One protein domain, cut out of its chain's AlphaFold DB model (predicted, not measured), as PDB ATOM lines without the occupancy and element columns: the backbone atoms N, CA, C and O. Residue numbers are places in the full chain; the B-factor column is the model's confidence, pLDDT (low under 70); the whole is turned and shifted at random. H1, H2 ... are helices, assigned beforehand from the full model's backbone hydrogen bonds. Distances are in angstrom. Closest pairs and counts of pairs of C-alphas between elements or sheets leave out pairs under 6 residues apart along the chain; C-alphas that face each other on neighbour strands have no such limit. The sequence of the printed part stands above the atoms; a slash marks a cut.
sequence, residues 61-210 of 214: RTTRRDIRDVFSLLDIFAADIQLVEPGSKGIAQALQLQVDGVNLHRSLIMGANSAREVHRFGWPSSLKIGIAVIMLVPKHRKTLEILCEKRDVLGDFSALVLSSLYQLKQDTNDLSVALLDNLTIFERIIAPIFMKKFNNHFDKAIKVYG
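This is residues 61 to 210 of the 214 residues of an uncharacterized protein of Ustilaginoidea virens (UniProt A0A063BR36). Five helices, H1 to H5 along the chain, make an all-helix, rod-like, up-and-down bundle: H1 beside H2, H3 and H4 over them, H5 covering those. The 150 printed residues are compact, with a radius of gyration of the C-alphas of 15.8 A. They span 52 by 24 by 20 A.

H1, residues 61 to 83, and H2, residues 87 to 117, form a hairpin at a shallow tilt of 12 degrees, closest at C-alphas 66 and 111, 4.9 A. H3, residues 125 to 149, touches H1, closest C-alphas 78 and 143, 5.1 A. H4, residues 151 to 182, touches H2, closest C-alphas 112 and 175, 4.3 A. H5, residues 185 to 208, forms a hairpin with H4, closest C-alphas 180 and 188, 5.8 A. In H5, 16 of 20 O i to N i+4 pairs are within hydrogen-bond range.

H1 begins at C-alpha 61, (38.071, 17.915, -39.563); H5 ends at C-alpha 208, (50.022, 19.275, -4.789).

The printed part has no cut; pLDDT is under 70 at residues 119, 122 to 123 and 185 to 190.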
ATOM      1  N   ARG A  61      39.308  18.477 -40.123       80.44
ATOM      2  CA  ARG A  61      38.071  17.915 -39.563       80.44
ATOM      3  C   ARG A  61      38.357  16.848 -38.512       80.44
ATOM      4  O   ARG A  61      37.698  16.891 -37.477       80.44
ATOM      5  N   THR A  62      39.313  15.958 -38.777       84.00
ATOM      6  CA  THR A  62      39.756  14.920 -37.835       84.00
ATOM      7  C   THR A  62      40.370  15.565 -36.600       84.00
ATOM      8  O   THR A  62      39.801  15.426 -35.529       84.00
ATOM      9  N   THR A  63      41.357  16.453 -36.760       85.19
ATOM     10  CA  THR A  63      41.973  17.188 -35.642       85.19
ATOM     11  C   THR A  63      40.956  17.907 -34.753       85.19
ATOM     12  O   THR A  63      41.030  17.853 -33.531       85.19
ATOM     13  N   ARG A  64      39.953  18.579 -35.335       83.12
ATOM     14  CA  ARG A  64      38.890  19.226 -34.544       83.12
ATOM     15  C   ARG A  64      37.979  18.234 -33.825       83.12
ATOM     16  O   ARG A  64      37.433  18.594 -32.785       83.12
ATOM     17  N   ARG A  65      37.718  17.067 -34.422       87.69
ATOM     18  CA  ARG A  65      36.959  15.999 -33.762       87.69
ATOM     19  C   ARG A  65      37.754  15.525 -32.554       87.69
ATOM     20  O   ARG A  65      37.220  15.593 -31.461       87.69
ATOM     21  N   ASP A  66      39.033  15.231 -32.741       88.25
ATOM     22  CA  ASP A  66      39.907  14.744 -31.676       88.25
ATOM     23  C   ASP A  66      40.027  15.771 -30.538       88.25
ATOM     24  O   ASP A  66      39.868  15.427 -29.373       88.25
ATOM     25  N   ILE A  67      40.171  17.069 -30.849       85.69
ATOM     26  CA  ILE A  67      40.128  18.132 -29.827       85.69
ATOM     27  C   ILE A  67      38.793  18.108 -29.068       85.69
ATOM     28  O   ILE A  67      38.782  18.248 -27.849       85.69
ATOM     29  N   ARG A  68      37.655  17.933 -29.754       86.75
ATOM     30  CA  ARG A  68      36.347  17.820 -29.087       86.75
ATOM     31  C   ARG A  68      36.264  16.568 -28.211       86.75
ATOM     32  O   ARG A  68      35.681  16.643 -27.136       86.75
ATOM     33  N   ASP A  69      36.860  15.466 -28.631       89.00
ATOM     34  CA  ASP A  69      36.879  14.233 -27.849       89.00
ATOM     35  C   ASP A  69      37.725  14.420 -26.579       89.00
ATOM     36  O   ASP A  69      37.291  14.031 -25.496       89.00
ATOM     37  N   VAL A  70      38.854  15.138 -26.660       88.81
ATOM     38  CA  VAL A  70      39.618  15.595 -25.482       88.81
ATOM     39  C   VAL A  70      38.748  16.456 -24.560       88.81
ATOM     40  O   VAL A  70      38.778  16.271 -23.343       88.81
ATOM     41  N   PHE A  71      37.928  17.367 -25.102       88.31
ATOM     42  CA  PHE A  71      36.954  18.104 -24.289       88.31
ATOM     43  C   PHE A  71      36.020  17.144 -23.556       88.31
ATOM     44  O   PHE A  71      35.891  17.256 -22.340       88.31
ATOM     45  N   SER A  72      35.346  16.241 -24.260       89.88
ATOM     46  CA  SER A  72      34.383  15.323 -23.648       89.88
ATOM     47  C   SER A  72      35.030  14.446 -22.576       89.88
ATOM     48  O   SER A  72      34.473  14.304 -21.491       89.88
ATOM     49  N   LEU A  73      36.240  13.944 -22.821       89.50
ATOM     50  CA  LEU A  73      36.980  13.139 -21.852       89.50
ATOM     51  C   LEU A  73      37.408  13.942 -20.620       89.50
ATOM     52  O   LEU A  73      37.364  13.408 -19.522       89.50
ATOM     53  N   LEU A  74      37.744  15.229 -20.757       88.50
ATOM     54  CA  LEU A  74      38.006  16.090 -19.597       88.50
ATOM     55  C   LEU A  74      36.761  16.337 -18.732       88.50
ATOM     56  O   LEU A  74      36.925  16.548 -17.532       88.50
ATOM     57  N   ASP A  75      35.550  16.345 -19.308       89.44
ATOM     58  CA  ASP A  75      34.307  16.412 -18.513       89.44
ATOM     59  C   ASP A  75      34.084  15.120 -17.737       89.44
ATOM     60  O   ASP A  75      33.801  15.182 -16.544       89.44
ATOM     61  N   ILE A  76      34.227  13.976 -18.412       88.88
ATOM     62  CA  ILE A  76      34.067  12.646 -17.810       88.88
ATOM     63  C   ILE A  76      35.080  12.484 -16.676       88.88
ATOM     64  O   ILE A  76      34.689  12.341 -15.525       88.88
ATOM     65  N   PHE A  77      36.365  12.701 -16.965       86.94
ATOM     66  CA  PHE A  77      37.437  12.644 -15.974       86.94
ATOM     67  C   PHE A  77      37.176  13.583 -14.785       86.94
ATOM     68  O   PHE A  77      37.335  13.187 -13.635       86.94
ATOM     69  N   ALA A  78      36.733  14.825 -15.025       90.31
ATOM     70  CA  ALA A  78      36.407  15.758 -13.944       90.31
ATOM     71  C   ALA A  78      35.218  15.298 -13.087       90.31
ATOM     72  O   ALA A  78      35.234  15.519 -11.876       90.31
ATOM     73  N   ALA A  79      34.198  14.693 -13.696       91.06
ATOM     74  CA  ALA A  79      33.060  14.132 -12.981       91.06
ATOM     75  C   ALA A  79      33.483  12.917 -12.143       91.06
ATOM     76  O   ALA A  79      33.168  12.860 -10.955       91.06
ATOM     77  N   ASP A  80      34.275  12.010 -12.710       88.62
ATOM     78  CA  ASP A  80      34.694  10.776 -12.043       88.62
ATOM     79  C   ASP A  80      35.665  11.032 -10.884       88.62
ATOM     80  O   ASP A  80      35.547  10.387  -9.840       88.62
ATOM     81  N   ILE A  81      36.521  12.064 -10.963       90.06
ATOM     82  CA  ILE A  81      37.306  12.536  -9.803       90.06
ATOM     83  C   ILE A  81      36.391  12.838  -8.604       90.06
ATOM     84  O   ILE A  81      36.726  12.532  -7.456       90.06
ATOM     85  N   GLN A  82      35.234  13.463  -8.841       92.00
ATOM     86  CA  GLN A  82      34.332  13.867  -7.761       92.00
ATOM     87  C   GLN A  82      33.681  12.669  -7.066       92.00
ATOM     88  O   GLN A  82      33.414  12.752  -5.863       92.00
ATOM     89  N   LEU A  83      33.495  11.566  -7.794       91.19
ATOM     90  CA  LEU A  83      32.877  10.331  -7.313       91.19
ATOM     91  C   LEU A  83      33.815   9.460  -6.475       91.19
ATOM     92  O   LEU A  83      33.340   8.555  -5.790       91.19
ATOM     93  N   VAL A  84      35.128   9.716  -6.498       87.12
ATOM     94  CA  VAL A  84      36.066   8.945  -5.676       87.12
ATOM     95  C   VAL A  84      35.794   9.209  -4.193       87.12
ATOM     96  O   VAL A  84      35.819  10.358  -3.724       87.12
ATOM     97  N   GLU A  85      35.531   8.118  -3.473       89.88
ATOM     98  CA  GLU A  85      35.372   8.058  -2.019       89.88
ATOM     99  C   GLU A  85      36.701   7.696  -1.333       89.88
ATOM    100  O   GLU A  85      37.558   7.062  -1.945       89.88
ATOM    101  N   PRO A  86      36.908   8.071  -0.060       84.31
ATOM    102  CA  PRO A  86      38.107   7.678   0.674       84.31
ATOM    103  C   PRO A  86      38.113   6.187   1.048       84.31
ATOM    104  O   PRO A  86      37.074   5.565   1.290       84.31
ATOM    105  N   GLY A  87      39.320   5.634   1.182       79.12
ATOM    106  CA  GLY A  87      39.547   4.265   1.643       79.12
ATOM    107  C   GLY A  87      39.134   3.191   0.632       79.12
ATOM    108  O   GLY A  87      39.016   3.430  -0.567       79.12
ATOM    109  N   SER A  88      38.902   1.969   1.122       81.12
ATOM    110  CA  SER A  88      38.657   0.796   0.266       81.12
ATOM    111  C   SER A  88      37.390   0.894  -0.590       81.12
ATOM    112  O   SER A  88      37.331   0.293  -1.663       81.12
ATOM    113  N   LYS A  89      36.400   1.686  -0.159       81.88
ATOM    114  CA  LYS A  89      35.170   1.950  -0.923       81.88
ATOM    115  C   LYS A  89      35.421   2.713  -2.223       81.88
ATOM    116  O   LYS A  89      34.612   2.592  -3.133       81.88
ATOM    117  N   GLY A  90      36.527   3.458  -2.294       82.50
ATOM    118  CA  GLY A  90      36.932   4.270  -3.440       82.50
ATOM    119  C   GLY A  90      37.765   3.552  -4.496       82.50
ATOM    120  O   GLY A  90      38.072   4.151  -5.525       82.50
ATOM    121  N   ILE A  91      38.179   2.299  -4.261       78.81
ATOM    122  CA  ILE A  91      39.135   1.601  -5.142       78.81
ATOM    123  C   ILE A  91      38.573   1.452  -6.558       78.81
ATOM    124  O   ILE A  91      39.285   1.701  -7.528       78.81
ATOM    125  N   ALA A  92      37.300   1.077  -6.694       82.19
ATOM    126  CA  ALA A  92      36.688   0.889  -8.007       82.19
ATOM    127  C   ALA A  92      36.613   2.213  -8.789       82.19
ATOM    128  O   ALA A  92      36.926   2.248  -9.976       82.19
ATOM    129  N   GLN A  93      36.274   3.314  -8.113       85.38
ATOM    130  CA  GLN A  93      36.227   4.657  -8.695       85.38
ATOM    131  C   GLN A  93      37.631   5.166  -9.046       85.38
ATOM    132  O   GLN A  93      37.817   5.772 -10.094       85.38
ATOM    133  N   ALA A  94      38.641   4.884  -8.220       80.94
ATOM    134  CA  ALA A  94      40.032   5.231  -8.512       80.94
ATOM    135  C   ALA A  94      40.591   4.447  -9.715       80.94
ATOM    136  O   ALA A  94      41.376   4.985 -10.496       80.94
ATOM    137  N   LEU A  95      40.172   3.189  -9.901       80.75
ATOM    138  CA  LEU A  95      40.487   2.411 -11.103       80.75
ATOM    139  C   LEU A  95      39.760   2.958 -12.336       80.75
ATOM    140  O   LEU A  95      40.374   3.065 -13.394       80.75
ATOM    141  N   GLN A  96      38.492   3.356 -12.209       83.44
ATOM    142  CA  GLN A  96      37.777   4.024 -13.299       83.44
ATOM    143  C   GLN A  96      38.482   5.328 -13.698       83.44
ATOM    144  O   GLN A  96      38.781   5.527 -14.872       83.44
ATOM    145  N   LEU A  97      38.897   6.130 -12.714       84.06
ATOM    146  CA  LEU A  97      39.656   7.356 -12.943       84.06
ATOM    147  C   LEU A  97      40.958   7.106 -13.728       84.06
ATOM    148  O   LEU A  97      41.344   7.911 -14.576       84.06
ATOM    149  N   GLN A  98      41.636   5.977 -13.497       82.56
ATOM    150  CA  GLN A  98      42.786   5.572 -14.312       82.56
ATOM    151  C   GLN A  98      42.408   5.246 -15.752       82.56
ATOM    152  O   GLN A  98      43.111   5.661 -16.675       82.56
ATOM    153  N   VAL A  99      41.315   4.509 -15.955       85.69
ATOM    154  CA  VAL A  99      40.801   4.197 -17.294       85.69
ATOM    155  C   VAL A  99      40.509   5.488 -18.057       85.69
ATOM    156  O   VAL A  99      40.905   5.620 -19.217       85.69
ATOM    157  N   ASP A 100      39.906   6.472 -17.398       82.44
ATOM    158  CA  ASP A 100      39.612   7.777 -17.987       82.44
ATOM    159  C   ASP A 100      40.894   8.552 -18.316       82.44
ATOM    160  O   ASP A 100      41.008   9.123 -19.403       82.44
ATOM    161  N   GLY A 101      41.902   8.500 -17.439       85.12
ATOM    162  CA  GLY A 101      43.232   9.059 -17.695       85.12
ATOM    163  C   GLY A 101      43.916   8.437 -18.919       85.12
ATOM    164  O   GLY A 101      44.449   9.157 -19.764       85.12
ATOM    165  N   VAL A 102      43.837   7.113 -19.075       85.62
ATOM    166  CA  VAL A 102      44.368   6.395 -20.248       85.62
ATOM    167  C   VAL A 102      43.594   6.751 -21.521       85.62
ATOM    168  O   VAL A 102      44.192   6.915 -22.586       85.62
ATOM    169  N   ASN A 103      42.271   6.896 -21.442       85.94
ATOM    170  CA  ASN A 103      41.458   7.324 -22.580       85.94
ATOM    171  C   ASN A 103      41.801   8.760 -23.004       85.94
ATOM    172  O   ASN A 103      41.934   9.027 -24.201       85.94
ATOM    173  N   LEU A 104      42.011   9.663 -22.041       87.69
ATOM    174  CA  LEU A 104      42.456  11.031 -22.295       87.69
ATOM    175  C   LEU A 104      43.843  11.057 -22.954       87.69
ATOM    176  O   LEU A 104      44.006  11.719 -23.977       87.69
ATOM    177  N   HIS A 105      44.799  10.284 -22.434       90.00
ATOM    178  CA  HIS A 105      46.123  10.087 -23.033       90.00
ATOM    179  C   HIS A 105      46.032   9.647 -24.504       90.00
ATOM    180  O   HIS A 105      46.591  10.301 -25.388       90.00
ATOM    181  N   ARG A 106      45.263   8.587 -24.804       86.19
ATOM    182  CA  ARG A 106      45.081   8.122 -26.192       86.19
ATOM    183  C   ARG A 106      44.492   9.209 -27.087       86.19
ATOM    184  O   ARG A 106      44.954   9.375 -28.211       86.19
ATOM    185  N   SER A 107      43.499   9.950 -26.596       89.25
ATOM    186  CA  SER A 107      42.857  11.025 -27.359       89.25
ATOM    187  C   SER A 107      43.820  12.180 -27.663       89.25
ATOM    188  O   SER A 107      43.848  12.682 -28.787       89.25
ATOM    189  N   LEU A 108      44.688  12.545 -26.710       91.62
ATOM    190  CA  LEU A 108      45.749  13.536 -26.923       91.62
ATOM    191  C   LEU A 108      46.755  13.076 -27.991       91.62
ATOM    192  O   LEU A 108      47.064  13.848 -28.900       91.62
ATOM    193  N   ILE A 109      47.206  11.815 -27.937       91.38
ATOM    194  CA  ILE A 109      48.097  11.233 -28.957       91.38
ATOM    195  C   ILE A 109      47.427  11.212 -30.331       91.38
ATOM    196  O   ILE A 109      48.042  11.612 -31.321       91.38
ATOM    197  N   MET A 110      46.171  10.764 -30.411       86.62
ATOM    198  CA  MET A 110      45.416  10.739 -31.666       86.62
ATOM    199  C   MET A 110      45.286  12.142 -32.253       86.62
ATOM    200  O   MET A 110      45.607  12.339 -33.421       86.62
ATOM    201  N   GLY A 111      44.922  13.133 -31.435       88.19
ATOM    202  CA  GLY A 111      44.848  14.525 -31.869       88.19
ATOM    203  C   GLY A 111      46.190  15.066 -32.366       88.19
ATOM    204  O   GLY A 111      46.222  15.776 -33.372       88.19
ATOM    205  N   ALA A 112      47.298  14.712 -31.705       89.62
ATOM    206  CA  ALA A 112      48.639  15.112 -32.124       89.62
ATOM    207  C   ALA A 112      49.019  14.480 -33.472       89.62
ATOM    208  O   ALA A 112      49.528  15.170 -34.352       89.62
ATOM    209  N   ASN A 113      48.725  13.193 -33.667       87.06
ATOM    210  CA  ASN A 113      48.982  12.496 -34.927       87.06
ATOM    211  C   ASN A 113      48.132  13.066 -36.067       87.06
ATOM    212  O   ASN A 113      48.684  13.456 -37.092       87.06
ATOM    213  N   SER A 114      46.827  13.249 -35.852       85.56
ATOM    214  CA  SER A 114      45.934  13.891 -36.822       85.56
ATOM    215  C   SER A 114      46.372  15.311 -37.175       85.56
ATOM    216  O   SER A 114      46.173  15.762 -38.297       85.56
ATOM    217  N   ALA A 115      46.931  16.061 -36.219       86.06
ATOM    218  CA  ALA A 115      47.486  17.381 -36.494       86.06
ATOM    219  C   ALA A 115      48.754  17.298 -37.355       86.06
ATOM    220  O   ALA A 115      48.889  18.094 -38.273       86.06
ATOM    221  N   ARG A 116      49.649  16.333 -37.102       85.62
ATOM    222  CA  ARG A 116      50.893  16.123 -37.871       85.62
ATOM    223  C   ARG A 116      50.665  15.624 -39.298       85.62
ATOM    224  O   ARG A 116      51.493  15.890 -40.159       85.62
ATOM    225  N   GLU A 117      49.581  14.892 -39.548       83.75
ATOM    226  CA  GLU A 117      49.226  14.410 -40.894       83.75
ATOM    227  C   GLU A 117      48.794  15.541 -41.836       83.75
ATOM    228  O   GLU A 117      48.908  15.433 -43.058       83.75
ATOM    229  N   VAL A 118      48.315  16.644 -41.267       76.25
ATOM    230  CA  VAL A 118      47.943  17.845 -42.007       76.25
ATOM    231  C   VAL A 118      49.211  18.623 -42.355       76.25
ATOM    232  O   VAL A 118      50.077  18.789 -41.512       76.25
ATOM    233  N   HIS A 119      49.331  19.126 -43.589       69.31
ATOM    234  CA  HIS A 119      50.477  19.963 -43.978       69.31
ATOM    235  C   HIS A 119      50.388  21.385 -43.410       69.31
ATOM    236  O   HIS A 119      51.384  21.934 -42.946       69.31
ATOM    237  N   ARG A 120      49.210  22.019 -43.515       75.62
ATOM    238  CA  ARG A 120      48.865  23.303 -42.888       75.62
ATOM    239  C   ARG A 120      47.354  23.429 -42.782       75.62
ATOM    240  O   ARG A 120      46.651  23.282 -43.776       75.62
ATOM    241  N   PHE A 121      46.854  23.841 -41.623       75.88
ATOM    242  CA  PHE A 121      45.445  24.171 -41.483       75.88
ATOM    243  C   PHE A 121      45.093  25.347 -42.386       75.88
ATOM    244  O   PHE A 121      45.562  26.473 -42.211       75.88
ATOM    245  N   GLY A 122      44.207  25.095 -43.340       67.88
ATOM    246  CA  GLY A 122      43.665  26.153 -44.163       67.88
ATOM    247  C   GLY A 122      42.729  27.091 -43.417       67.88
ATOM    248  O   GLY A 122      42.237  26.793 -42.326       67.88
ATOM    249  N   TRP A 123      42.438  28.241 -44.020       66.56
ATOM    250  CA  TRP A 123      41.348  29.091 -43.546       66.56
ATOM    251  C   TRP A 123      40.008  28.507 -44.021       66.56
ATOM    252  O   TRP A 123      39.901  28.166 -45.201       66.56
ATOM    253  N   PRO A 124      38.976  28.369 -43.160       73.44
ATOM    254  CA  PRO A 124      38.838  28.854 -41.780       73.44
ATOM    255  C   PRO A 124      39.185  27.816 -40.686       73.44
ATOM    256  O   PRO A 124      38.892  28.040 -39.510       73.44
ATOM    257  N   SER A 125      39.735  26.654 -41.044       76.00
ATOM    258  CA  SER A 125      40.041  25.552 -40.117       76.00
ATOM    259  C   SER A 125      41.053  25.939 -39.035       76.00
ATOM    260  O   SER A 125      40.799  25.647 -37.868       76.00
ATOM    261  N   SER A 126      42.120  26.663 -39.393       75.69
ATOM    262  CA  SER A 126      43.143  27.158 -38.455       75.69
ATOM    263  C   SER A 126      42.529  27.986 -37.318       75.69
ATOM    264  O   SER A 126      42.707  27.667 -36.143       75.69
ATOM    265  N   LEU A 127      41.673  28.956 -37.661       76.69
ATOM    266  CA  LEU A 127      40.965  29.788 -36.685       76.69
ATOM    267  C   LEU A 127      40.065  28.955 -35.757       76.69
ATOM    268  O   LEU A 127      40.033  29.174 -34.548       76.69
ATOM    269  N   LYS A 128      39.332  27.978 -36.307       80.38
ATOM    270  CA  LYS A 128      38.445  27.105 -35.515       80.38
ATOM    271  C   LYS A 128      39.230  26.246 -34.525       80.38
ATOM    272  O   LYS A 128      38.772  26.062 -33.401       80.38
ATOM    273  N   ILE A 129      40.389  25.737 -34.935       82.62
ATOM    274  CA  ILE A 129      41.294  24.973 -34.071       82.62
ATOM    275  C   ILE A 129      41.873  25.882 -32.985       82.62
ATOM    276  O   ILE A 129      41.784  25.540 -31.810       82.62
ATOM    277  N   GLY A 130      42.363  27.071 -33.347       79.50
ATOM    278  CA  GLY A 130      42.869  28.054 -32.387       79.50
ATOM    279  C   GLY A 130      41.835  28.426 -31.317       79.50
ATOM    280  O   GLY A 130      42.137  28.391 -30.125       79.50
ATOM    281  N   ILE A 131      40.586  28.697 -31.713       78.25
ATOM    282  CA  ILE A 131      39.484  28.966 -30.772       78.25
ATOM    283  C   ILE A 131      39.215  27.752 -29.870       78.25
ATOM    284  O   ILE A 131      39.042  27.923 -28.663       78.25
ATOM    285  N   ALA A 132      39.199  26.537 -30.426       81.69
ATOM    286  CA  ALA A 132      38.971  25.322 -29.648       81.69
ATOM    287  C   ALA A 132      40.056  25.117 -28.575       81.69
ATOM    288  O   ALA A 132      39.727  24.837 -27.425       81.69
ATOM    289  N   VAL A 133      41.329  25.352 -28.907       81.75
ATOM    290  CA  VAL A 133      42.440  25.294 -27.940       81.75
ATOM    291  C   VAL A 133      42.286  26.352 -26.846       81.75
ATOM    292  O   VAL A 133      42.447  26.047 -25.665       81.75
ATOM    293  N   ILE A 134      41.908  27.584 -27.198       80.69
ATOM    294  CA  ILE A 134      41.664  28.651 -26.211       80.69
ATOM    295  C   ILE A 134      40.551  28.254 -25.234       80.69
ATOM    296  O   ILE A 134      40.673  28.490 -24.031       80.69
ATOM    297  N   MET A 135      39.482  27.628 -25.730       81.00
ATOM    298  CA  MET A 135      38.384  27.129 -24.898       81.00
ATOM    299  C   MET A 135      38.788  25.926 -24.029       81.00
ATOM    300  O   MET A 135      38.149  25.679 -23.007       81.00
ATOM    301  N   LEU A 136      39.844  25.192 -24.397       83.00
ATOM    302  CA  LEU A 136      40.320  24.023 -23.654       83.00
ATOM    303  C   LEU A 136      41.054  24.437 -22.371       83.00
ATOM    304  O   LEU A 136      40.939  23.769 -21.347       83.00
ATOM    305  N   VAL A 137      41.743  25.583 -22.392       85.94
ATOM    306  CA  VAL A 137      42.500  26.125 -21.249       85.94
ATOM    307  C   VAL A 137      41.677  26.235 -19.953       85.94
ATOM    308  O   VAL A 137      42.132  25.709 -18.934       85.94
ATOM    309  N   PRO A 138      40.506  26.911 -19.911       86.38
ATOM    310  CA  PRO A 138      39.728  27.022 -18.675       86.38
ATOM    311  C   PRO A 138      39.196  25.669 -18.194       86.38
ATOM    312  O   PRO A 138      39.099  25.446 -16.990       86.38
ATOM    313  N   LYS A 139      38.881  24.759 -19.116       86.06
ATOM    314  CA  LYS A 139      38.376  23.431 -18.777       86.06
ATOM    315  C   LYS A 139      39.453  22.569 -18.138       86.06
ATOM    316  O   LYS A 139      39.271  22.080 -17.034       86.06
ATOM    317  N   HIS A 140      40.606  22.499 -18.790       91.00
ATOM    318  CA  HIS A 140      41.803  21.860 -18.267       91.00
ATOM    319  C   HIS A 140      42.173  22.383 -16.877       91.00
ATOM    320  O   HIS A 140      42.444  21.609 -15.965       91.00
ATOM    321  N   ARG A 141      42.158  23.712 -16.699       93.19
ATOM    322  CA  ARG A 141      42.376  24.337 -15.392       93.19
ATOM    323  C   ARG A 141      41.414  23.780 -14.345       93.19
ATOM    324  O   ARG A 141      41.871  23.330 -13.303       93.19
ATOM    325  N   LYS A 142      40.109  23.807 -14.633       92.19
ATOM    326  CA  LYS A 142      39.065  23.357 -13.709       92.19
ATOM    327  C   LYS A 142      39.227  21.879 -13.350       92.19
ATOM    328  O   LYS A 142      39.141  21.538 -12.178       92.19
ATOM    329  N   THR A 143      39.498  21.017 -14.328       92.62
ATOM    330  CA  THR A 143      39.731  19.583 -14.099       92.62
ATOM    331  C   THR A 143      40.906  19.348 -13.149       92.62
ATOM    332  O   THR A 143      40.782  18.582 -12.197       92.62
ATOM    333  N   LEU A 144      42.027  20.047 -13.350       94.69
ATOM    334  CA  LEU A 144      43.180  19.937 -12.454       94.69
ATOM    335  C   LEU A 144      42.936  20.573 -11.079       94.69
ATOM    336  O   LEU A 144      43.467  20.078 -10.090       94.69
ATOM    337  N   GLU A 145      42.137  21.638 -10.990       94.62
ATOM    338  CA  GLU A 145      41.717  22.218  -9.706       94.62
ATOM    339  C   GLU A 145      40.869  21.221  -8.903       94.62
ATOM    340  O   GLU A 145      41.197  20.967  -7.748       94.62
ATOM    341  N   ILE A 146      39.888  20.562  -9.532       92.56
ATOM    342  CA  ILE A 146      39.081  19.493  -8.915       92.56
ATOM    343  C   ILE A 146      39.973  18.338  -8.432       92.56
ATOM    344  O   ILE A 146      39.808  17.838  -7.320       92.56
ATOM    345  N   LEU A 147      40.954  17.933  -9.244       92.69
ATOM    346  CA  LEU A 147      41.922  16.908  -8.851       92.69
ATOM    347  C   LEU A 147      42.742  17.337  -7.627       92.69
ATOM    348  O   LEU A 147      42.973  16.525  -6.736       92.69
ATOM    349  N   CYS A 148      43.175  18.598  -7.559       94.38
ATOM    350  CA  CYS A 148      43.889  19.123  -6.392       94.38
ATOM    351  C   CYS A 148      43.003  19.147  -5.141       94.38
ATOM    352  O   CYS A 148      43.474  18.825  -4.057       94.38
ATOM    353  N   GLU A 149      41.728  19.510  -5.280       94.38
ATOM    354  CA  GLU A 149      40.762  19.533  -4.173       94.38
ATOM    355  C   GLU A 149      40.486  18.128  -3.618       94.38
ATOM    356  O   GLU A 149      40.229  17.970  -2.427       94.38
ATOM    357  N   LYS A 150      40.607  17.087  -4.450       91.06
ATOM    358  CA  LYS A 150      40.472  15.677  -4.048       91.06
ATOM    359  C   LYS A 150      41.749  15.041  -3.497       91.06
ATOM    360  O   LYS A 150      41.755  13.840  -3.231       91.06
ATOM    361  N   ARG A 151      42.812  15.817  -3.276       90.94
ATOM    362  CA  ARG A 151      44.117  15.309  -2.827       90.94
ATOM    363  C   ARG A 151      44.051  14.479  -1.546       90.94
ATOM    364  O   ARG A 151      44.745  13.476  -1.465       90.94
ATOM    365  N   ASP A 152      43.213  14.842  -0.578       90.06
ATOM    366  CA  ASP A 152      43.111  14.083   0.679       90.06
ATOM    367  C   ASP A 152      42.423  12.717   0.495       90.06
ATOM    368  O   ASP A 152      42.672  11.789   1.255       90.06
ATOM    369  N   VAL A 153      41.597  12.570  -0.546       88.62
ATOM    370  CA  VAL A 153      40.939  11.304  -0.909       88.62
ATOM    371  C   VAL A 153      41.852  10.439  -1.777       88.62
ATOM    372  O   VAL A 153      41.931   9.228  -1.598       88.62
ATOM    373  N   LEU A 154      42.557  11.067  -2.717       85.88
ATOM    374  CA  LEU A 154      43.460  10.404  -3.657       85.88
ATOM    375  C   LEU A 154      44.892  10.260  -3.120       85.88
ATOM    376  O   LEU A 154      45.766   9.786  -3.844       85.88
ATOM    377  N   GLY A 155      45.138  10.658  -1.871       81.25
ATOM    378  CA  GLY A 155      46.466  10.712  -1.259       81.25
ATOM    379  C   GLY A 155      47.187   9.367  -1.293       81.25
ATOM    380  O   GLY A 155      48.346   9.302  -1.705       81.25
ATOM    381  N   ASP A 156      46.473   8.286  -0.990       78.44
ATOM    382  CA  ASP A 156      47.008   6.919  -1.027       78.44
ATOM    383  C   ASP A 156      47.384   6.466  -2.451       78.44
ATOM    384  O   ASP A 156      48.206   5.570  -2.635       78.44
ATOM    385  N   PHE A 157      46.847   7.136  -3.474       79.62
ATOM    386  CA  PHE A 157      47.134   6.901  -4.890       79.62
ATOM    387  C   PHE A 157      48.082   7.952  -5.494       79.62
ATOM    388  O   PHE A 157      48.259   7.987  -6.714       79.62
ATOM    389  N   SER A 158      48.722   8.800  -4.677       83.00
ATOM    390  CA  SER A 158      49.489   9.965  -5.154       83.00
ATOM    391  C   SER A 158      50.558   9.621  -6.189       83.00
ATOM    392  O   SER A 158      50.691  10.341  -7.172       83.00
ATOM    393  N   ALA A 159      51.291   8.513  -6.029       79.75
ATOM    394  CA  ALA A 159      52.324   8.104  -6.988       79.75
ATOM    395  C   ALA A 159      51.754   7.851  -8.395       79.75
ATOM    396  O   ALA A 159      52.351   8.215  -9.410       79.75
ATOM    397  N   LEU A 160      50.564   7.263  -8.451       79.38
ATOM    398  CA  LEU A 160      49.885   6.954  -9.696       79.38
ATOM    399  C   LEU A 160      49.222   8.198 -10.309       79.38
ATOM    400  O   LEU A 160      49.294   8.405 -11.524       79.38
ATOM    401  N   VAL A 161      48.646   9.069  -9.472       86.44
ATOM    402  CA  VAL A 161      48.146  10.377  -9.914       86.44
ATOM    403  C   VAL A 161      49.293  11.215 -10.487       86.44
ATOM    404  O   VAL A 161      49.149  11.782 -11.567       86.44
ATOM    405  N   LEU A 162      50.460  11.231  -9.834       88.06
ATOM    406  CA  LEU A 162      51.662  11.905 -10.329       88.06
ATOM    407  C   LEU A 162      52.108  11.372 -11.687       88.06
ATOM    408  O   LEU A 162      52.326  12.165 -12.600       88.06
ATOM    409  N   SER A 163      52.230  10.050 -11.839       82.44
ATOM    410  CA  SER A 163      52.615   9.442 -13.118       82.44
ATOM    411  C   SER A 163      51.661   9.856 -14.243       82.44
ATOM    412  O   SER A 163      52.113  10.276 -15.309       82.44
ATOM    413  N   SER A 164      50.355   9.846 -13.968       87.81
ATOM    414  CA  SER A 164      49.331  10.285 -14.920       87.81
ATOM    415  C   SER A 164      49.456  11.775 -15.250       87.81
ATOM    416  O   SER A 164      49.359  12.160 -16.411       87.81
ATOM    417  N   LEU A 165      49.720  12.628 -14.254       91.69
ATOM    418  CA  LEU A 165      49.907  14.067 -14.451       91.69
ATOM    419  C   LEU A 165      51.133  14.391 -15.311       91.69
ATOM    420  O   LEU A 165      51.043  15.261 -16.174       91.69
ATOM    421  N   TYR A 166      52.258  13.700 -15.108       91.06
ATOM    422  CA  TYR A 166      53.437  13.870 -15.962       91.06
ATOM    423  C   TYR A 166      53.163  13.428 -17.398       91.06
ATOM    424  O   TYR A 166      53.475  14.179 -18.322       91.06
ATOM    425  N   GLN A 167      52.537  12.261 -17.581       89.69
ATOM    426  CA  GLN A 167      52.190  11.752 -18.907       89.69
ATOM    427  C   GLN A 167      51.254  12.724 -19.636       89.69
ATOM    428  O   GLN A 167      51.576  13.188 -20.725       89.69
ATOM    429  N   LEU A 168      50.161  13.144 -18.993       91.69
ATOM    430  CA  LEU A 168      49.202  14.081 -19.580       91.69
ATOM    431  C   LEU A 168      49.813  15.464 -19.856       91.69
ATOM    432  O   LEU A 168      49.456  16.091 -20.857       91.69
ATOM    433  N   LYS A 169      50.751  15.944 -19.018       93.38
ATOM    434  CA  LYS A 169      51.523  17.171 -19.292       93.38
ATOM    435  C   LYS A 169      52.330  17.015 -20.577       93.38
ATOM    436  O   LYS A 169      52.297  17.909 -21.424       93.38
ATOM    437  N   GLN A 170      53.037  15.898 -20.732       92.75
ATOM    438  CA  GLN A 170      53.817  15.609 -21.932       92.75
ATOM    439  C   GLN A 170      52.919  15.512 -23.173       92.75
ATOM    440  O   GLN A 170      53.154  16.234 -24.138       92.75
ATOM    441  N   ASP A 171      51.838  14.735 -23.122       91.25
ATOM    442  CA  ASP A 171      50.937  14.553 -24.268       91.25
ATOM    443  C   ASP A 171      50.247  15.862 -24.680       91.25
ATOM    444  O   ASP A 171      50.059  16.142 -25.863       91.25
ATOM    445  N   THR A 172      49.884  16.706 -23.705       92.00
ATOM    446  CA  THR A 172      49.293  18.027 -23.972       92.00
ATOM    447  C   THR A 172      50.297  18.958 -24.648       92.00
ATOM    448  O   THR A 172      49.920  19.739 -25.530       92.00
ATOM    449  N   ASN A 173      51.575  18.886 -24.265       90.94
ATOM    450  CA  ASN A 173      52.641  19.625 -24.935       90.94
ATOM    451  C   ASN A 173      52.850  19.111 -26.363       90.94
ATOM    452  O   ASN A 173      52.897  19.927 -27.282       90.94
ATOM    453  N   ASP A 174      52.874  17.796 -26.564       90.81
ATOM    454  CA  ASP A 174      53.028  17.177 -27.883       90.81
ATOM    455  C   ASP A 174      51.878  17.537 -28.828       90.81
ATOM    456  O   ASP A 174      52.118  17.920 -29.977       90.81
ATOM    457  N   LEU A 175      50.633  17.492 -28.342       90.06
ATOM    458  CA  LEU A 175      49.465  17.983 -29.073       90.06
ATOM    459  C   LEU A 175      49.607  19.472 -29.394       90.06
ATOM    460  O   LEU A 175      49.370  19.882 -30.527       90.06
ATOM    461  N   SER A 176      50.003  20.295 -28.420       87.81
ATOM    462  CA  SER A 176      50.145  21.741 -28.623       87.81
ATOM    463  C   SER A 176      51.185  22.069 -29.694       87.81
ATOM    464  O   SER A 176      50.914  22.895 -30.561       87.81
ATOM    465  N   VAL A 177      52.341  21.400 -29.675       88.38
ATOM    466  CA  VAL A 177      53.391  21.541 -30.696       88.38
ATOM    467  C   VAL A 177      52.874  21.097 -32.064       88.38
ATOM    468  O   VAL A 177      52.970  21.854 -33.026       88.38
ATOM    469  N   ALA A 178      52.229  19.930 -32.147       88.19
ATOM    470  CA  ALA A 178      51.678  19.409 -33.398       88.19
ATOM    471  C   ALA A 178      50.615  20.332 -34.016       88.19
ATOM    472  O   ALA A 178      50.580  20.531 -35.233       88.19
ATOM    473  N   LEU A 179      49.752  20.930 -33.190       86.19
ATOM    474  CA  LEU A 179      48.802  21.937 -33.652       86.19
ATOM    475  C   LEU A 179      49.542  23.175 -34.153       86.19
ATOM    476  O   LEU A 179      49.200  23.712 -35.205       86.19
ATOM    477  N   LEU A 180      50.572  23.616 -33.436       83.00
ATOM    478  CA  LEU A 180      51.302  24.827 -33.777       83.00
ATOM    479  C   LEU A 180      52.043  24.767 -35.091       83.00
ATOM    480  O   LEU A 180      51.998  25.731 -35.860       83.00
ATOM    481  N   ASP A 181      52.662  23.632 -35.372       82.25
ATOM    482  CA  ASP A 181      53.360  23.407 -36.627       82.25
ATOM    483  C   ASP A 181      52.423  23.526 -37.836       82.25
ATOM    484  O   ASP A 181      52.855  23.894 -38.929       82.25
ATOM    485  N   ASN A 182      51.118  23.384 -37.622       78.81
ATOM    486  CA  ASN A 182      50.122  23.406 -38.683       78.81
ATOM    487  C   ASN A 182      49.221  24.646 -38.670       78.81
ATOM    488  O   ASN A 182      48.529  24.913 -39.652       78.81
ATOM    489  N   LEU A 183      49.251  25.447 -37.602       79.25
ATOM    490  CA  LEU A 183      48.505  26.700 -37.494       79.25
ATOM    491  C   LEU A 183      49.091  27.812 -38.380       79.25
ATOM    492  O   LEU A 183      50.297  27.888 -38.636       79.25
ATOM    493  N   THR A 184      48.219  28.721 -38.819       72.75
ATOM    494  CA  THR A 184      48.613  29.942 -39.537       72.75
ATOM    495  C   THR A 184      49.383  30.917 -38.632       72.75
ATOM    496  O   THR A 184      49.357  30.812 -37.406       72.75
ATOM    497  N   ILE A 185      50.107  31.869 -39.243       66.12
ATOM    498  CA  ILE A 185      51.051  32.789 -38.566       66.12
ATOM    499  C   ILE A 185      50.427  33.466 -37.339       66.12
ATOM    500  O   ILE A 185      51.078  33.611 -36.308       66.12
ATOM    501  N   PHE A 186      49.163  33.858 -37.441       61.41
ATOM    502  CA  PHE A 186      48.466  34.570 -36.383       61.41
ATOM    503  C   PHE A 186      48.245  33.708 -35.130       61.41
ATOM    504  O   PHE A 186      48.551  34.129 -34.015       61.41
ATOM    505  N   GLU A 187      47.776  32.476 -35.296       66.19
ATOM    506  CA  GLU A 187      47.515  31.551 -34.198       66.19
ATOM    507  C   GLU A 187      48.815  31.029 -33.572       66.19
ATOM    508  O   GLU A 187      48.857  30.799 -32.364       66.19
ATOM    509  N   ARG A 188      49.906  30.941 -34.346       66.69
ATOM    510  CA  ARG A 188      51.245  30.636 -33.813       66.69
ATOM    511  C   ARG A 188      51.750  31.688 -32.818       66.69
ATOM    512  O   ARG A 188      52.436  31.328 -31.867       66.69
ATOM    513  N   ILE A 189      51.391  32.967 -32.984       66.31
ATOM    514  CA  ILE A 189      51.854  34.061 -32.104       66.31
ATOM    515  C   ILE A 189      51.262  33.946 -30.694       66.31
ATOM    516  O   ILE A 189      51.954  34.174 -29.704       66.31
ATOM    517  N   ILE A 190      49.981  33.596 -30.582       65.81
ATOM    518  CA  ILE A 190      49.288  33.542 -29.283       65.81
ATOM    519  C   ILE A 190      49.531  32.233 -28.532       65.81
ATOM    520  O   ILE A 190      49.130  32.083 -27.377       65.81
ATOM    521  N   ALA A 191      50.184  31.275 -29.169       71.38
ATOM    522  CA  ALA A 191      50.240  29.925 -28.669       71.38
ATOM    523  C   ALA A 191      51.193  29.614 -27.526       71.38
ATOM    524  O   ALA A 191      50.786  28.892 -26.609       71.38
ATOM    525  N   PRO A 192      52.386  30.229 -27.467       77.62
ATOM    526  CA  PRO A 192      53.219  30.143 -26.276       77.62
ATOM    527  C   PRO A 192      52.459  30.553 -25.003       77.62
ATOM    528  O   PRO A 192      52.701  30.008 -23.927       77.62
ATOM    529  N   ILE A 193      51.487  31.470 -25.118       76.44
ATOM    530  CA  ILE A 193      50.670  31.930 -23.987       76.44
ATOM    531  C   ILE A 193      49.788  30.798 -23.450       76.44
ATOM    532  O   ILE A 193      49.721  30.615 -22.233       76.44
ATOM    533  N   PHE A 194      49.102  30.039 -24.311       81.31
ATOM    534  CA  PHE A 194      48.257  28.942 -23.835       81.31
ATOM    535  C   PHE A 194      49.077  27.727 -23.397       81.31
ATOM    536  O   PHE A 194      48.731  27.131 -22.380       81.31
ATOM    537  N   MET A 195      50.196  27.416 -24.062       83.44
ATOM    538  CA  MET A 195      51.101  26.340 -23.630       83.44
ATOM    539  C   MET A 195      51.633  26.607 -22.224       83.44
ATOM    540  O   MET A 195      51.559  25.745 -21.351       83.44
ATOM    541  N   LYS A 196      52.068  27.845 -21.958       88.00
ATOM    542  CA  LYS A 196      52.480  28.264 -20.616       88.00
ATOM    543  C   LYS A 196      51.353  28.097 -19.595       88.00
ATOM    544  O   LYS A 196      51.613  27.702 -18.465       88.00
ATOM    545  N   LYS A 197      50.098  28.368 -19.969       88.12
ATOM    546  CA  LYS A 197      48.946  28.158 -19.076       88.12
ATOM    547  C   LYS A 197      48.694  26.678 -18.789       88.12
ATOM    548  O   LYS A 197      48.502  26.350 -17.623       88.12
ATOM    549  N   PHE A 198      48.708  25.804 -19.797       88.69
ATOM    550  CA  PHE A 198      48.574  24.355 -19.589       88.69
ATOM    551  C   PHE A 198      49.665  23.833 -18.653       88.69
ATOM    552  O   PHE A 198      49.341  23.239 -17.624       88.69
ATOM    553  N   ASN A 199      50.927  24.165 -18.942       91.88
ATOM    554  CA  ASN A 199      52.068  23.775 -18.118       91.88
ATOM    555  C   ASN A 199      51.942  24.279 -16.680       91.88
ATOM    556  O   ASN A 199      52.029  23.478 -15.761       91.88
ATOM    557  N   ASN A 200      51.601  25.553 -16.472       93.56
ATOM    558  CA  ASN A 200      51.402  26.090 -15.125       93.56
ATOM    559  C   ASN A 200      50.301  25.353 -14.340       93.56
ATOM    560  O   ASN A 200      50.424  25.189 -13.126       93.56
ATOM    561  N   HIS A 201      49.207  24.945 -14.994       94.12
ATOM    562  CA  HIS A 201      48.145  24.197 -14.317       94.12
ATOM    563  C   HIS A 201      48.611  22.783 -13.941       94.12
ATOM    564  O   HIS A 201      48.372  22.361 -12.810       94.12
ATOM    565  N   PHE A 202      49.310  22.083 -14.843       95.56
ATOM    566  CA  PHE A 202      49.914  20.783 -14.537       95.56
ATOM    567  C   PHE A 202      50.950  20.888 -13.424       95.56
ATOM    568  O   PHE A 202      50.885  20.127 -12.470       95.56
ATOM    569  N   ASP A 203      51.848  21.868 -13.486       96.88
ATOM    570  CA  ASP A 203      52.889  22.088 -12.481       96.88
ATOM    571  C   ASP A 203      52.304  22.329 -11.093       96.88
ATOM    572  O   ASP A 203      52.824  21.835 -10.091       96.88
ATOM    573  N   LYS A 204      51.188  23.061 -11.017       95.44
ATOM    574  CA  LYS A 204      50.459  23.246  -9.763       95.44
ATOM    575  C   LYS A 204      49.920  21.913  -9.236       95.44
ATOM    576  O   LYS A 204      50.109  21.627  -8.058       95.44
ATOM    577  N   ALA A 205      49.290  21.104 -10.087       92.56
ATOM    578  CA  ALA A 205      48.753  19.802  -9.693       92.56
ATOM    579  C   ALA A 205      49.858  18.816  -9.285       92.56
ATOM    580  O   ALA A 205      49.771  18.199  -8.228       92.56
ATOM    581  N   ILE A 206      50.944  18.737 -10.056       95.44
ATOM    582  CA  ILE A 206      52.119  17.908  -9.759       95.44
ATOM    583  C   ILE A 206      52.678  18.256  -8.375       95.44
ATOM    584  O   ILE A 206      52.894  17.360  -7.562       95.44
ATOM    585  N   LYS A 207      52.831  19.548  -8.051       96.38
ATOM    586  CA  LYS A 207      53.287  19.982  -6.719       96.38
ATOM    587  C   LYS A 207      52.346  19.565  -5.593       96.38
ATOM    588  O   LYS A 207      52.821  19.152  -4.540       96.38
ATOM    589  N   VAL A 208      51.031  19.664  -5.796       95.44
ATOM    590  CA  VAL A 208      50.022  19.275  -4.789       95.44
ATOM    591  C   VAL A 208      50.135  17.791  -4.419       95.44
ATOM    592  O   VAL A 208      49.972  17.433  -3.252       95.44
ATOM    593  N   TYR A 209      50.484  16.947  -5.389       91.69
ATOM    594  CA  TYR A 209      50.695  15.513  -5.188       91.69
ATOM    595  C   TYR A 209      52.145  15.137  -4.826       91.69
ATOM    596  O   TYR A 209      52.459  13.957  -4.727       91.69
ATOM    597  N   GLY A 210      53.027  16.116  -4.576       92.56
ATOM    598  CA  GLY A 210      54.396  15.893  -4.092       92.56
ATOM    599  C   GLY A 210      55.457  15.674  -5.177       92.56
ATOM    600  O   GLY A 210      56.569  15.256  -4.865       92.56
TER     601      GLY A 210